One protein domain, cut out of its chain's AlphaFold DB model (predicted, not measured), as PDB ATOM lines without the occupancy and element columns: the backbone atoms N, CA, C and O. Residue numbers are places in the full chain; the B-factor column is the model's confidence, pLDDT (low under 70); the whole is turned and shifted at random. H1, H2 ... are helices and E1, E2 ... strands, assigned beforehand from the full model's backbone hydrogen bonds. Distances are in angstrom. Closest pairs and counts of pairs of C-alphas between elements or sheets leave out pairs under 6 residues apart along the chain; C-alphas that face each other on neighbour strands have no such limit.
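Overview. This is residues 2 to 118 of the 354 residues of an uncharacterized protein of Roseinatronobacter monicus (UniProt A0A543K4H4). A strongly twisted sheet of five strands curls round one long helix, H4, while the short helix H2 covers part of the opposite face. Helix H1 is an arm at one end whose residues 2 to 9 stick out free of the body. The printed part has 117 residues, with five named helices and five named strands in the order H1 E1 H2 H3 E2 E3 E4 E5 H4 H5; the sheet's order is E1 E2 E3 E4 E5, all antiparallel, and the class is mixed, helices and strands. The whole is compact, with a radius of gyration of the C-alphas of 14.3 A and spans of 49 by 35 by 23 A.

Along the chain. H1, residues 2 to 15, begins with C-alpha 2 at (193.955, 154.599, 152.772) and is 20.0 A long. E1 is residues 18 to 20, H2 residues 23 to 29 and H3 residues 38 to 41. E2, residues 42 to 50, is 23.4 A long and bends by 61 degrees at residue 45. E3, residues 55 to 62, measures 22.6 A, and E4, residues 68 to 75, 23.6 A. E5, residues 81 to 90, is 23.2 A long and bends by 58 degrees at residue 84. H4, residues 93 to 109, is 24.3 A long and begins with C-alpha 93 at (199.207, 132.077, 170.397). H5, residues 113 to 116, ends with C-alpha 116 at (197.331, 150.773, 185.861).

Arrangement. E2 to E5 form a meander, each strand the antiparallel neighbour of the one before. N 19 and O 49 of E1 and E2 are 2.8 A apart, within hydrogen-bond range, as are N 48 and O 57 of E2 and E3 at 2.9 A, N 58 and O 71 of E3 and E4 at 3.0 A, and N 72 and O 85 of E4 and E5 at 2.8 A. The sheet curls round H4; the closest C-alphas of E4 and H4, those of Trp 70 and Ala 96, are 5.9 A apart. H5 is on the same face as H4, over E4, at a height over the sheet of 8.2 A. H2 is on the opposite face at a height of 8.7 A and runs across the strands, at 68 degrees to E2 on the local plane. H3 only grazes the sheet, with residues 38 to 41. H1 is not on the sheet; its residues 11 to 15 alone touch H4, about perpendicular at 83 degrees, with the C-alphas of Arg 14 and Ala 105 closest at 5.4 A. In H1, H2 and H4 every O i to N i+4 pair is within hydrogen-bond range; H3 and H5 are too short for such a pair.

Size, cuts and confidence. The C-alphas of Gly 2 and Ser 36, the two farthest apart, are 49.1 A apart. Without residues 2 to 9, the body spans 35 by 33 by 23 A. The printed part has no cut and no long link. Its mean pLDDT is 95.0, and no printed residue is under 70.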
ATOM      1  N   GLY A   2     193.119 153.801 151.850       80.25
ATOM      2  CA  GLY A   2     193.955 154.599 152.772       80.25
ATOM      3  C   GLY A   2     193.909 154.176 154.249       80.25
ATOM      4  O   GLY A   2     194.958 154.015 154.864       80.25
ATOM      5  N   GLU A   3     192.722 153.916 154.808       81.50
ATOM      6  CA  GLU A   3     192.573 153.602 156.243       81.50
ATOM      7  C   GLU A   3     193.193 152.262 156.658       81.50
ATOM      8  O   GLU A   3     193.857 152.183 157.686       81.50
ATOM      9  N   ALA A   4     193.029 151.206 155.853       81.06
ATOM     10  CA  ALA A   4     193.629 149.901 156.141       81.06
ATOM     11  C   ALA A   4     195.167 149.969 156.139       81.06
ATOM     12  O   ALA A   4     195.822 149.375 156.994       81.06
ATOM     13  N   LYS A   5     195.743 150.751 155.215       85.19
ATOM     14  CA  LYS A   5     197.187 150.999 155.153       85.19
ATOM     15  C   LYS A   5     197.667 151.820 156.353       85.19
ATOM     16  O   LYS A   5     198.687 151.479 156.939       85.19
ATOM     17  N   ALA A   6     196.917 152.849 156.749       85.56
ATOM     18  CA  ALA A   6     197.222 153.652 157.931       85.56
ATOM     19  C   ALA A   6     197.180 152.815 159.222       85.56
ATOM     20  O   ALA A   6     198.125 152.865 160.005       85.56
ATOM     21  N   LYS A   7     196.149 151.975 159.404       83.50
ATOM     22  CA  LYS A   7     196.052 151.038 160.538       83.50
ATOM     23  C   LYS A   7     197.205 150.034 160.558       83.50
ATOM     24  O   LYS A   7     197.769 149.782 161.617       83.50
ATOM     25  N   ASN A   8     197.584 149.490 159.400       85.56
ATOM     26  CA  ASN A   8     198.710 148.563 159.322       85.56
ATOM     27  C   ASN A   8     200.047 149.241 159.662       85.56
ATOM     28  O   ASN A   8     200.845 148.666 160.391       85.56
ATOM     29  N   ASN A   9     200.275 150.468 159.184       89.44
ATOM     30  CA  ASN A   9     201.474 151.233 159.529       89.44
ATOM     31  C   ASN A   9     201.523 151.560 161.026       89.44
ATOM     32  O   ASN A   9     202.555 151.355 161.650       89.44
ATOM     33  N   LEU A  10     200.407 152.008 161.613       88.25
ATOM     34  CA  LEU A  10     200.328 152.272 163.051       88.25
ATOM     35  C   LEU A  10     200.656 151.018 163.869       88.25
ATOM     36  O   LEU A  10     201.440 151.095 164.810       88.25
ATOM     37  N   ARG A  11     200.113 149.859 163.474       86.69
ATOM     38  CA  ARG A  11     200.440 148.573 164.102       86.69
ATOM     39  C   ARG A  11     201.937 148.273 164.025       86.69
ATOM     40  O   ARG A  11     202.528 147.920 165.035       86.69
ATOM     41  N   LEU A  12     202.562 148.444 162.858       89.62
ATOM     42  CA  LEU A  12     204.003 148.217 162.690       89.62
ATOM     43  C   LEU A  12     204.852 149.153 163.562       89.62
ATOM     44  O   LEU A  12     205.896 148.732 164.051       89.62
ATOM     45  N   GLU A  13     204.424 150.399 163.775       93.19
ATOM     46  CA  GLU A  13     205.106 151.312 164.700       93.19
ATOM     47  C   GLU A  13     204.918 150.889 166.162       93.19
ATOM     48  O   GLU A  13     205.893 150.829 166.908       93.19
ATOM     49  N   ARG A  14     203.698 150.510 166.565       92.56
ATOM     50  CA  ARG A  14     203.408 149.999 167.917       92.56
ATOM     51  C   ARG A  14     204.183 148.724 168.234       92.56
ATOM     52  O   ARG A  14     204.718 148.572 169.326       92.56
ATOM     53  N   GLU A  15     204.328 147.842 167.254       93.00
ATOM     54  CA  GLU A  15     205.107 146.615 167.375       93.00
ATOM     55  C   GLU A  15     206.572 146.862 167.778       93.00
ATOM     56  O   GLU A  15     207.128 146.064 168.539       93.00
ATOM     57  N   LYS A  16     207.184 147.972 167.341       96.06
ATOM     58  CA  LYS A  16     208.568 148.346 167.694       96.06
ATOM     59  C   LYS A  16     208.738 148.749 169.159       96.06
ATOM     60  O   LYS A  16     209.868 148.804 169.632       96.06
ATOM     61  N   LEU A  17     207.648 149.028 169.874       97.62
ATOM     62  CA  LEU A  17     207.675 149.408 171.291       97.62
ATOM     63  C   LEU A  17     207.781 148.203 172.229       97.62
ATOM     64  O   LEU A  17     207.862 148.379 173.442       97.62
ATOM     65  N   SER A  18     207.786 146.989 171.679       98.12
ATOM     66  CA  SER A  18     207.872 145.748 172.440       98.12
ATOM     67  C   SER A  18     209.011 144.869 171.936       98.12
ATOM     68  O   SER A  18     209.315 144.827 170.742       98.12
ATOM     69  N   LYS A  19     209.623 144.130 172.857       98.31
ATOM     70  CA  LYS A  19     210.659 143.136 172.588       98.31
ATOM     71  C   LYS A  19     210.288 141.818 173.253       98.31
ATOM     72  O   LYS A  19     209.706 141.797 174.338       98.31
ATOM     73  N   ARG A  20     210.647 140.711 172.610       98.25
ATOM     74  CA  ARG A  20     210.543 139.386 173.221       98.25
ATOM     75  C   ARG A  20     211.611 139.259 174.307       98.25
ATOM     76  O   ARG A  20     212.740 139.707 174.099       98.25
ATOM     77  N   ILE A  21     211.279 138.642 175.435       98.31
ATOM     78  CA  ILE A  21     212.233 138.376 176.522       98.31
ATOM     79  C   ILE A  21     212.351 136.878 176.790       98.31
ATOM     80  O   ILE A  21     211.482 136.092 176.419       98.31
ATOM     81  N   SER A  22     213.468 136.460 177.386       97.69
ATOM     82  CA  SER A  22     213.678 135.052 177.723       97.69
ATOM     83  C   SER A  22     212.810 134.631 178.907       97.69
ATOM     84  O   SER A  22     212.490 135.444 179.777       97.69
ATOM     85  N   VAL A  23     212.520 133.329 178.986       95.56
ATOM     86  CA  VAL A  23     211.810 132.718 180.121       95.56
ATOM     87  C   VAL A  23     212.499 133.064 181.443       95.56
ATOM     88  O   VAL A  23     211.848 133.501 182.383       95.56
ATOM     89  N   SER A  24     213.831 132.958 181.507       94.94
ATOM     90  CA  SER A  24     214.599 133.280 182.716       94.94
ATOM     91  C   SER A  24     214.475 134.752 183.121       94.94
ATOM     92  O   SER A  24     214.383 135.052 184.308       94.94
ATOM     93  N   ARG A  25     214.446 135.685 182.154       96.00
ATOM     94  CA  ARG A  25     214.252 137.110 182.458       96.00
ATOM     95  C   ARG A  25     212.840 137.365 182.972       96.00
ATOM     96  O   ARG A  25     212.698 138.055 183.976       96.00
ATOM     97  N   PHE A  26     211.825 136.790 182.328       96.69
ATOM     98  CA  PHE A  26     210.441 136.919 182.777       96.69
ATOM     99  C   PHE A  26     210.244 136.318 184.176       96.69
ATOM    100  O   PHE A  26     209.654 136.963 185.038       96.69
ATOM    101  N   ASN A  27     210.800 135.131 184.437       94.44
ATOM    102  CA  ASN A  27     210.718 134.465 185.738       94.44
ATOM    103  C   ASN A  27     211.292 135.312 186.871       94.44
ATOM    104  O   ASN A  27     210.662 135.393 187.917       94.44
ATOM    105  N   LEU A  28     212.423 135.988 186.649       94.81
ATOM    106  CA  LEU A  28     212.981 136.916 187.632       94.81
ATOM    107  C   LEU A  28     212.025 138.085 187.923       94.81
ATOM    108  O   LEU A  28     211.775 138.400 189.083       94.81
ATOM    109  N   LEU A  29     211.490 138.723 186.878       95.69
ATOM    110  CA  LEU A  29     210.618 139.895 187.020       95.69
ATOM    111  C   LEU A  29     209.268 139.538 187.668       95.69
ATOM    112  O   LEU A  29     208.724 140.323 188.442       95.69
ATOM    113  N   ALA A  30     208.743 138.343 187.384       94.19
ATOM    114  CA  ALA A  30     207.432 137.878 187.831       94.19
ATOM    115  C   ALA A  30     207.489 136.835 188.969       94.19
ATOM    116  O   ALA A  30     206.476 136.184 189.240       94.19
ATOM    117  N   ILE A  31     208.629 136.675 189.653       91.88
ATOM    118  CA  ILE A  31     208.909 135.560 190.586       91.88
ATOM    119  C   ILE A  31     207.853 135.375 191.692       91.88
ATOM    120  O   ILE A  31     207.485 134.260 192.070       91.88
ATOM    121  N   GLY A  32     207.295 136.470 192.204       88.44
ATOM    122  CA  GLY A  32     206.256 136.428 193.233       88.44
ATOM    123  C   GLY A  32     204.814 136.432 192.710       88.44
ATOM    124  O   GLY A  32     203.883 136.324 193.504       88.44
ATOM    125  N   THR A  33     204.611 136.517 191.393       91.62
ATOM    126  CA  THR A  33     203.276 136.687 190.792       91.62
ATOM    127  C   THR A  33     202.512 135.376 190.701       91.62
ATOM    128  O   THR A  33     201.331 135.314 191.034       91.62
ATOM    129  N   ARG A  34     203.182 134.310 190.251       90.69
ATOM    130  CA  ARG A  34     202.536 133.014 190.014       90.69
ATOM    131  C   ARG A  34     202.165 132.340 191.333       90.69
ATOM    132  O   ARG A  34     202.946 132.358 192.282       90.69
ATOM    133  N   LYS A  35     200.991 131.725 191.397       91.69
ATOM    134  CA  LYS A  35     200.596 130.856 192.515       91.69
ATOM    135  C   LYS A  35     200.775 129.398 192.127       91.69
ATOM    136  O   LYS A  35     200.777 129.080 190.939       91.69
ATOM    137  N   SER A  36     200.900 128.517 193.112       92.88
ATOM    138  CA  SER A  36     201.180 127.100 192.857       92.88
ATOM    139  C   SER A  36     200.171 126.349 191.971       92.88
ATOM    140  O   SER A  36     200.578 125.389 191.313       92.88
ATOM    141  N   PRO A  37     198.891 126.762 191.850       92.19
ATOM    142  CA  PRO A  37     197.975 126.153 190.886       92.19
ATOM    143  C   PRO A  37     198.235 126.539 189.424       92.19
ATOM    144  O   PRO A  37     197.762 125.835 188.541       92.19
ATOM    145  N   ALA A  38     198.966 127.626 189.145       91.19
ATOM    146  CA  ALA A  38     199.086 128.186 187.795       91.19
ATOM    147  C   ALA A  38     199.518 127.168 186.715       91.19
ATOM    148  O   ALA A  38     198.819 127.073 185.708       91.19
ATOM    149  N   PRO A  39     200.556 126.328 186.923       88.69
ATOM    150  CA  PRO A  39     200.974 125.347 185.914       88.69
ATOM    151  C   PRO A  39     199.937 124.250 185.612       88.69
ATOM    152  O   PRO A  39     200.116 123.490 184.665       88.69
ATOM    153  N   TYR A  40     198.887 124.119 186.432       89.06
ATOM    154  CA  TYR A  40     197.784 123.175 186.218       89.06
ATOM    155  C   TYR A  40     196.614 123.794 185.453       89.06
ATOM    156  O   TYR A  40     195.745 123.061 184.992       89.06
ATOM    157  N   LEU A  41     196.570 125.124 185.364       91.12
ATOM    158  CA  LEU A  41     195.498 125.869 184.709       91.12
ATOM    159  C   LEU A  41     195.873 126.243 183.276       91.12
ATOM    160  O   LEU A  41     195.007 126.322 182.414       91.12
ATOM    161  N   TYR A  42     197.158 126.476 183.015       94.44
ATOM    162  CA  TYR A  42     197.607 126.970 181.723       94.44
ATOM    163  C   TYR A  42     199.077 126.657 181.440       94.44
ATOM    164  O   TYR A  42     199.879 126.405 182.341       94.44
ATOM    165  N   GLU A  43     199.442 126.741 180.163       95.94
ATOM    166  CA  GLU A  43     200.807 126.606 179.663       95.94
ATOM    167  C   GLU A  43     201.294 127.943 179.091       95.94
ATOM    168  O   GLU A  43     200.734 128.455 178.125       95.94
ATOM    169  N   GLU A  44     202.344 128.526 179.670       95.94
ATOM    170  CA  GLU A  44     202.939 129.775 179.176       95.94
ATOM    171  C   GLU A  44     203.798 129.517 177.927       95.94
ATOM    172  O   GLU A  44     204.751 128.738 177.965       95.94
ATOM    173  N   VAL A  45     203.491 130.201 176.821       97.31
ATOM    174  CA  VAL A  45     204.090 129.934 175.498       97.31
ATOM    175  C   VAL A  45     204.893 131.105 174.929       97.31
ATOM    176  O   VAL A  45     205.719 130.902 174.034       97.31
ATOM    177  N   ASP A  46     204.682 132.332 175.417       97.81
ATOM    178  CA  ASP A  46     205.428 133.495 174.935       97.81
ATOM    179  C   ASP A  46     205.557 134.620 175.968       97.81
ATOM    180  O   ASP A  46     204.689 134.780 176.821       97.81
ATOM    181  N   TYR A  47     206.625 135.420 175.867       98.56
ATOM    182  CA  TYR A  47     206.982 136.444 176.857       98.56
ATOM    183  C   TYR A  47     207.486 137.722 176.192       98.56
ATOM    184  O   TYR A  47     208.402 137.701 175.363       98.56
ATOM    185  N   TRP A  48     206.925 138.853 176.604       98.62
ATOM    186  CA  TRP A  48     207.174 140.160 176.006       98.62
ATOM    187  C   TRP A  48     207.389 141.226 177.075       98.62
ATOM    188  O   TRP A  48     206.927 141.101 178.205       98.62
ATOM    189  N   ALA A  49     208.088 142.289 176.703       98.69
ATOM    190  CA  ALA A  49     208.234 143.500 177.495       98.69
ATOM    191  C   ALA A  49     208.202 144.727 176.587       98.69
ATOM    192  O   ALA A  49     208.462 144.606 175.385       98.69
ATOM    193  N   ASP A  50     207.942 145.909 177.144       98.56
ATOM    194  CA  ASP A  50     208.348 147.139 176.467       98.56
ATOM    195  C   ASP A  50     209.883 147.261 176.428       98.56
ATOM    196  O   ASP A  50     210.624 146.448 176.996       98.56
ATOM    197  N   LEU A  51     210.389 148.270 175.718       98.12
ATOM    198  CA  LEU A  51     211.832 148.435 175.523       98.12
ATOM    199  C   LEU A  51     212.598 148.617 176.845       98.12
ATOM    200  O   LEU A  51     213.697 148.065 176.980       98.12
ATOM    201  N   ASP A  52     211.977 149.286 177.820       96.62
ATOM    202  CA  ASP A  52     212.574 149.643 179.111       96.62
ATOM    203  C   ASP A  52     212.171 148.706 180.264       96.62
ATOM    204  O   ASP A  52     212.573 148.937 181.402       96.62
ATOM    205  N   GLU A  53     211.394 147.648 179.997       97.12
ATOM    206  CA  GLU A  53     210.891 146.711 181.019       97.12
ATOM    207  C   GLU A  53     210.141 147.424 182.160       97.12
ATOM    208  O   GLU A  53     210.307 147.127 183.343       97.12
ATOM    209  N   ARG A  54     209.308 148.395 181.789       97.31
ATOM    210  CA  ARG A  54     208.289 149.035 182.629       97.31
ATOM    211  C   ARG A  54     206.988 148.236 182.629       97.31
ATOM    212  O   ARG A  54     206.263 148.250 183.621       97.31
ATOM    213  N   VAL A  55     206.714 147.535 181.530       98.19
ATOM    214  CA  VAL A  55     205.559 146.658 181.332       98.19
ATOM    215  C   VAL A  55     206.052 145.339 180.755       98.19
ATOM    216  O   VAL A  55     206.843 145.327 179.810       98.19
ATOM    217  N   ILE A  56     205.578 144.225 181.306       98.56
ATOM    218  CA  ILE A  56     205.845 142.887 180.771       98.56
ATOM    219  C   ILE A  56     204.531 142.171 180.500       98.56
ATOM    220  O   ILE A  56     203.477 142.574 180.978       98.56
ATOM    221  N   GLY A  57     204.575 141.095 179.732       98.31
ATOM    222  CA  GLY A  57     203.406 140.266 179.529       98.31
ATOM    223  C   GLY A  57     203.754 138.867 179.076       98.31
ATOM    224  O   GLY A  57     204.851 138.609 178.574       98.31
ATOM    225  N   LEU A  58     202.793 137.978 179.266       98.06
ATOM    226  CA  LEU A  58     202.876 136.590 178.846       98.06
ATOM    227  C   LEU A  58     201.689 136.242 177.957       98.06
ATOM    228  O   LEU A  58     200.608 136.815 178.096       98.06
ATOM    229  N   VAL A  59     201.901 135.277 177.072       98.50
ATOM    230  CA  VAL A  59     200.846 134.550 176.367       98.50
ATOM    231  C   VAL A  59     200.817 133.141 176.927       98.50
ATOM    232  O   VAL A  59     201.870 132.518 177.081       98.50
ATOM    233  N   ALA A  60     199.625 132.632 177.192       97.75
ATOM    234  CA  ALA A  60     199.432 131.286 177.693       97.75
ATOM    235  C   ALA A  60     198.244 130.602 177.012       97.75
ATOM    236  O   ALA A  60     197.368 131.265 176.456       97.75
ATOM    237  N   ARG A  61     198.284 129.273 177.009       97.94
ATOM    238  CA  ARG A  61     197.250 128.372 176.502       97.94
ATOM    239  C   ARG A  61     196.472 127.812 177.683       97.94
ATOM    240  O   ARG A  61     197.103 127.255 178.584       97.94
ATOM    241  N   ASP A  62     195.154 127.943 177.686       95.19
ATOM    242  CA  ASP A  62     194.309 127.248 178.656       95.19
ATOM    243  C   ASP A  62     194.316 125.745 178.334       95.19
ATOM    244  O   ASP A  62     194.167 125.329 177.183       95.19
ATOM    245  N   VAL A  63     194.558 124.903 179.341       93.44
ATOM    246  CA  VAL A  63     194.651 123.445 179.133       93.44
ATOM    247  C   VAL A  63     193.287 122.745 179.118       93.44
ATOM    248  O   VAL A  63     193.227 121.551 178.823       93.44
ATOM    249  N   THR A  64     192.210 123.458 179.442       91.75
ATOM    250  CA  THR A  64     190.841 122.941 179.559       91.75
ATOM    251  C   THR A  64     190.117 122.952 178.218       91.75
ATOM    252  O   THR A  64     189.506 121.946 177.854       91.75
ATOM    253  N   ASP A  65     190.180 124.063 177.483       92.38
ATOM    254  CA  ASP A  65     189.455 124.267 176.220       92.38
ATOM    255  C   ASP A  65     190.348 124.654 175.026       92.38
ATOM    256  O   ASP A  65     189.837 124.841 173.919       92.38
ATOM    257  N   ASP A  66     191.671 124.660 175.218       93.06
ATOM    258  CA  ASP A  66     192.687 124.897 174.182       93.06
ATOM    259  C   ASP A  66     192.612 126.294 173.540       93.06
ATOM    260  O   ASP A  66     193.069 126.512 172.411       93.06
ATOM    261  N   ASP A  67     192.047 127.263 174.264       96.12
ATOM    262  CA  ASP A  67     192.128 128.669 173.906       96.12
ATOM    263  C   ASP A  67     193.445 129.311 174.379       96.12
ATOM    264  O   ASP A  67     194.303 128.693 175.018       96.12
ATOM    265  N   TYR A  68     193.649 130.570 173.997       98.12
ATOM    266  CA  TYR A  68     194.788 131.357 174.440       98.12
ATOM    267  C   TYR A  68     194.328 132.618 175.151       98.12
ATOM    268  O   TYR A  68     193.277 133.195 174.863       98.12
ATOM    269  N   TYR A  69     195.197 133.128 176.004       97.38
ATOM    270  CA  TYR A  69     195.028 134.421 176.630       97.38
ATOM    271  C   TYR A  69     196.376 135.131 176.718       97.38
ATOM    272  O   TYR A  69     197.446 134.530 176.560       97.38
ATOM    273  N   TRP A  70     196.332 136.435 176.957       98.31
ATOM    274  CA  TRP A  70     197.507 137.183 177.376       98.31
ATOM    275  C   TRP A  70     197.256 137.848 178.721       98.31
ATOM    276  O   TRP A  70     196.126 138.185 179.066       98.31
ATOM    277  N   CYS A  71     198.326 138.032 179.486       98.12
ATOM    278  CA  CYS A  71     198.313 138.780 180.735       98.12
ATOM    279  C   CYS A  71     199.362 139.887 180.653       98.12
ATOM    280  O   CYS A  71     200.523 139.631 180.324       98.12
ATOM    281  N   LEU A  72     198.933 141.118 180.923       98.56
ATOM    282  CA  LEU A  72     199.773 142.299 181.038       98.56
ATOM    283  C   LEU A  72     200.116 142.506 182.510       98.56
ATOM    284  O   LEU A  72     199.224 142.600 183.356       98.56
ATOM    285  N   LEU A  73     201.403 142.613 182.817       98.44
ATOM    286  CA  LEU A  73     201.897 142.879 184.155       98.44
ATOM    287  C   LEU A  73     202.573 144.246 184.196       98.44
ATOM    288  O   LEU A  73     203.424 144.577 183.364       98.44
ATOM    289  N   VAL A  74     202.232 145.014 185.223       98.12
ATOM    290  CA  VAL A  74     202.786 146.344 185.490       98.12
ATOM    291  C   VAL A  74     203.305 146.363 186.921       98.12
ATOM    292  O   VAL A  74     202.845 145.591 187.767       98.12
ATOM    293  N   ARG A  75     204.315 147.193 187.192       95.88
ATOM    294  CA  ARG A  75     204.815 147.359 188.556       95.88
ATOM    295  C   ARG A  75     203.765 148.044 189.426       95.88
ATOM    296  O   ARG A  75     203.250 149.096 189.063       95.88
ATOM    297  N   ASP A  76     203.504 147.461 190.586       94.62
ATOM    298  CA  ASP A  76     202.698 148.085 191.628       94.62
ATOM    299  C   ASP A  76     203.486 149.163 192.395       94.62
ATOM    300  O   ASP A  76     204.665 149.421 192.127       94.62
ATOM    301  N   ARG A  77     202.856 149.777 193.407       91.56
ATOM    302  CA  ARG A  77     203.488 150.826 194.232       91.56
ATOM    303  C   ARG A  77     204.729 150.359 195.004       91.56
ATOM    304  O   ARG A  77     205.536 151.196 195.399       91.56
ATOM    305  N   ASN A  78     204.894 149.050 195.193       91.38
ATOM    306  CA  ASN A  78     206.062 148.447 195.831       91.38
ATOM    307  C   ASN A  78     207.125 147.992 194.824       91.38
ATOM    308  O   ASN A  78     208.172 147.496 195.231       91.38
ATOM    309  N   GLY A  79     206.882 148.167 193.524       92.12
ATOM    310  CA  GLY A  79     207.792 147.776 192.455       92.12
ATOM    311  C   GLY A  79     207.645 146.322 192.002       92.12
ATOM    312  O   GLY A  79     208.457 145.869 191.198       92.12
ATOM    313  N   ARG A  80     206.629 145.585 192.465       94.25
ATOM    314  CA  ARG A  80     206.371 144.194 192.055       94.25
ATOM    315  C   ARG A  80     205.602 144.179 190.744       94.25
ATOM    316  O   ARG A  80     204.554 144.810 190.666       94.25
ATOM    317  N   PHE A  81     206.055 143.424 189.745       96.62
ATOM    318  CA  PHE A  81     205.202 143.141 188.591       96.62
ATOM    319  C   PHE A  81     204.006 142.309 189.028       96.62
ATOM    320  O   PHE A  81     204.186 141.228 189.578       96.62
ATOM    321  N   ARG A  82     202.793 142.808 188.791       95.38
ATOM    322  CA  ARG A  82     201.545 142.088 189.063       95.38
ATOM    323  C   ARG A  82     200.581 142.246 187.898       95.38
ATOM    324  O   ARG A  82     200.706 143.183 187.112       95.38
ATOM    325  N   SER A  83     199.663 141.289 187.771       95.88
ATOM    326  CA  SER A  83     198.648 141.283 186.715       95.88
ATOM    327  C   SER A  83     197.819 142.563 186.783       95.88
ATOM    328  O   SER A  83     197.157 142.814 187.789       95.88
ATOM    329  N   ALA A  84     197.856 143.349 185.714       97.19
ATOM    330  CA  ALA A  84     197.069 144.567 185.556       97.19
ATOM    331  C   ALA A  84     195.851 144.325 184.659       97.19
ATOM    332  O   ALA A  84     194.760 144.807 184.945       97.19
ATOM    333  N   GLU A  85     196.022 143.546 183.589       97.69
ATOM    334  CA  GLU A  85     194.960 143.274 182.622       97.69
ATOM    335  C   GLU A  85     195.149 141.900 181.983       97.69
ATOM    336  O   GLU A  85     196.276 141.434 181.805       97.69
ATOM    337  N   ILE A  86     194.038 141.255 181.642       97.00
ATOM    338  CA  ILE A  86     193.997 139.943 181.000       97.00
ATOM    339  C   ILE A  86     192.927 139.987 179.911       97.00
ATOM    340  O   ILE A  86     191.870 140.586 180.107       97.00
ATOM    341  N   ASP A  87     193.191 139.312 178.799       98.00
ATOM    342  CA  ASP A  87     192.214 139.049 177.741       98.00
ATOM    343  C   ASP A  87     192.325 137.582 177.320       98.00
ATOM    344  O   ASP A  87     193.434 137.082 177.117       98.00
ATOM    345  N   CYS A  88     191.187 136.898 177.221       96.06
ATOM    346  CA  CYS A  88     191.067 135.443 177.078       96.06
ATOM    347  C   CYS A  88     190.175 135.048 175.891       96.06
ATOM    348  O   CYS A  88     189.647 135.917 175.197       96.06
ATOM    349  N   ASN A  89     189.983 133.745 175.639       95.75
ATOM    350  CA  ASN A  89     189.222 133.240 174.485       95.75
ATOM    351  C   ASN A  89     189.845 133.603 173.126       95.75
ATOM    352  O   ASN A  89     189.155 133.852 172.130       95.75
ATOM    353  N   LEU A  90     191.178 133.647 173.057       97.06
ATOM    354  CA  LEU A  90     191.922 134.005 171.854       97.06
ATOM    355  C   LEU A  90     192.245 132.759 171.032       97.06
ATOM    356  O   LEU A  90     192.815 131.785 171.501       97.06
ATOM    357  N   ARG A  91     191.957 132.826 169.734       96.06
ATOM    358  CA  ARG A  91     192.018 131.675 168.815       96.06
ATOM    359  C   ARG A  91     193.401 131.050 168.563       96.06
ATOM    360  O   ARG A  91     193.482 130.072 167.834       96.06
ATOM    361  N   SER A  92     194.492 131.699 168.976       97.38
ATOM    362  CA  SER A  92     195.862 131.214 168.722       97.38
ATOM    363  C   SER A  92     196.904 132.023 169.495       97.38
ATOM    364  O   SER A  92     196.736 133.237 169.652       97.38
ATOM    365  N   ALA A  93     198.047 131.404 169.806       97.31
ATOM    366  CA  ALA A  93     199.207 132.077 170.397       97.31
ATOM    367  C   ALA A  93     199.671 133.304 169.590       97.31
ATOM    368  O   ALA A  93     199.944 134.358 170.154       97.31
ATOM    369  N   ALA A  94     199.720 133.200 168.257       97.31
ATOM    370  CA  ALA A  94     200.156 134.303 167.396       97.31
ATOM    371  C   ALA A  94     199.201 135.506 167.462       97.31
ATOM    372  O   ALA A  94     199.643 136.655 167.466       97.31
ATOM    373  N   TYR A  95     197.889 135.252 167.531       97.06
ATOM    374  CA  TYR A  95     196.895 136.311 167.699       97.06
ATOM    375  C   TYR A  95     197.016 136.970 169.077       97.06
ATOM    376  O   TYR A  95     197.045 138.198 169.156       97.06
ATOM    377  N   ALA A  96     197.171 136.166 170.131       98.12
ATOM    378  CA  ALA A  96     197.378 136.654 171.489       98.12
ATOM    379  C   ALA A  96     198.661 137.488 171.622       98.12
ATOM    380  O   ALA A  96     198.625 138.558 172.216       98.12
ATOM    381  N   ALA A  97     199.764 137.079 170.988       97.94
ATOM    382  CA  ALA A  97     201.009 137.846 170.985       97.94
ATOM    383  C   ALA A  97     200.854 139.211 170.293       97.94
ATOM    384  O   ALA A  97     201.341 140.220 170.799       97.94
ATOM    385  N   VAL A  98     200.154 139.280 169.155       96.69
ATOM    386  CA  VAL A  98     199.878 140.564 168.481       96.69
ATOM    387  C   VAL A  98     199.003 141.464 169.356       96.69
ATOM    388  O   VAL A  98     199.303 142.650 169.486       96.69
ATOM    389  N   ALA A  99     197.955 140.911 169.974       97.62
ATOM    390  CA  ALA A  99     197.070 141.652 170.872       97.62
ATOM    391  C   ALA A  99     197.813 142.166 172.118       97.62
ATOM    392  O   ALA A  99     197.708 143.346 172.448       97.62
ATOM    393  N   LEU A 100     198.645 141.326 172.739       98.56
ATOM    394  CA  LEU A 100     199.485 141.704 173.871       98.56
ATOM    395  C   LEU A 100     200.450 142.834 173.506       98.56
ATOM    396  O   LEU A 100     200.562 143.810 174.240       98.56
ATOM    397  N   ARG A 101     201.144 142.739 172.367       98.12
ATOM    398  CA  ARG A 101     202.094 143.778 171.929       98.12
ATOM    399  C   ARG A 101     201.400 145.107 171.649       98.12
ATOM    400  O   ARG A 101     201.920 146.158 172.012       98.12
ATOM    401  N   GLU A 102     200.210 145.062 171.057       97.69
ATOM    402  CA  GLU A 102     199.354 146.236 170.881       97.69
ATOM    403  C   GLU A 102     198.943 146.839 172.234       97.69
ATOM    404  O   GLU A 102     198.952 148.060 172.402       97.69
ATOM    405  N   ARG A 103     198.626 145.996 173.224       98.25
ATOM    406  CA  ARG A 103     198.289 146.439 174.577       98.25
ATOM    407  C   ARG A 103     199.484 147.046 175.313       98.25
ATOM    408  O   ARG A 103     199.308 148.087 175.946       98.25
ATOM    409  N   ILE A 104     200.674 146.449 175.197       98.62
ATOM    410  CA  ILE A 104     201.939 146.994 175.717       98.62
ATOM    411  C   ILE A 104     202.185 148.377 175.119       98.62
ATOM    412  O   ILE A 104     202.469 149.315 175.858       98.62
ATOM    413  N   ALA A 105     202.031 148.528 173.799       98.25
ATOM    414  CA  ALA A 105     202.214 149.811 173.130       98.25
ATOM    415  C   ALA A 105     201.290 150.891 173.709       98.25
ATOM    416  O   ALA A 105     201.770 151.959 174.071       98.25
ATOM    417  N   LYS A 106     199.995 150.595 173.878       97.75
ATOM    418  CA  LYS A 106     199.052 151.522 174.524       97.75
ATOM    419  C   LYS A 106     199.439 151.827 175.972       97.75
ATOM    420  O   LYS A 106     199.432 152.992 176.354       97.75
ATOM    421  N   ALA A 107     199.857 150.816 176.738       98.12
ATOM    422  CA  ALA A 107     200.283 150.997 178.125       98.12
ATOM    423  C   ALA A 107     201.398 152.042 178.244       98.12
ATOM    424  O   ALA A 107     201.363 152.895 179.121       98.12
ATOM    425  N   VAL A 108     202.382 151.999 177.342       97.69
ATOM    426  CA  VAL A 108     203.551 152.884 177.424       97.69
ATOM    427  C   VAL A 108     203.376 154.239 176.742       97.69
ATOM    428  O   VAL A 108     204.206 155.120 176.969       97.69
ATOM    429  N   THR A 109     202.354 154.421 175.897       97.06
ATOM    430  CA  THR A 109     202.119 155.691 175.185       97.06
ATOM    431  C   THR A 109     200.896 156.466 175.654       97.06
ATOM    432  O   THR A 109     200.849 157.676 175.453       97.06
ATOM    433  N   GLU A 110     199.895 155.786 176.209       96.75
ATOM    434  CA  GLU A 110     198.571 156.355 176.487       96.75
ATOM    435  C   GLU A 110     198.181 156.241 177.968       96.75
ATOM    436  O   GLU A 110     197.541 157.157 178.486       96.75
ATOM    437  N   ASP A 111     198.578 155.165 178.657       97.62
ATOM    438  CA  ASP A 111     198.153 154.906 180.037       97.62
ATOM    439  C   ASP A 111     199.053 155.582 181.089       97.62
ATOM    440  O   ASP A 111     200.253 155.794 180.900       97.62
ATOM    441  N   ASP A 112     198.474 155.838 182.265       97.50
ATOM    442  CA  ASP A 112     199.233 156.078 183.492       97.50
ATOM    443  C   ASP A 112     199.599 154.730 184.128       97.50
ATOM    444  O   ASP A 112     198.760 154.059 184.735       97.50
ATOM    445  N   LEU A 113     200.867 154.330 183.998       97.19
ATOM    446  CA  LEU A 113     201.357 153.054 184.525       97.19
ATOM    447  C   LEU A 113     201.244 152.942 186.051       97.19
ATOM    448  O   LEU A 113     201.079 151.833 186.555       97.19
ATOM    449  N   ALA A 114     201.313 154.053 186.793       94.75
ATOM    450  CA  ALA A 114     201.172 154.017 188.247       94.75
ATOM    451  C   ALA A 114     199.728 153.691 188.649       94.75
ATOM    452  O   ALA A 114     199.496 152.912 189.575       94.75
ATOM    453  N   LEU A 115     198.755 154.243 187.919       96.31
ATOM    454  CA  LEU A 115     197.348 153.908 188.105       96.31
ATOM    455  C   LEU A 115     197.051 152.478 187.633       96.31
ATOM    456  O   LEU A 115     196.426 151.717 188.365       96.31
ATOM    457  N   LEU A 116     197.545 152.097 186.452       97.12
ATOM    458  CA  LEU A 116     197.331 150.773 185.861       97.12
ATOM    459  C   LEU A 116     197.899 149.640 186.731       97.12
ATOM    460  O   LEU A 116     197.305 148.571 186.820       97.12
ATOM    461  N   GLY A 117     199.042 149.871 187.380       95.12
ATOM    462  CA  GLY A 117     199.678 148.908 188.279       95.12
ATOM    463  C   GLY A 117     199.078 148.839 189.686       95.12
ATOM    464  O   GLY A 117     199.548 148.035 190.487       95.12
ATOM    465  N   THR A 118     198.078 149.662 190.018       94.38
ATOM    466  CA  THR A 118     197.489 149.694 191.366       94.38
ATOM    467  C   THR A 118     196.667 148.433 191.643       94.38
ATOM    468  O   THR A 118     195.831 148.033 190.838       94.38
TER     469      THR A 118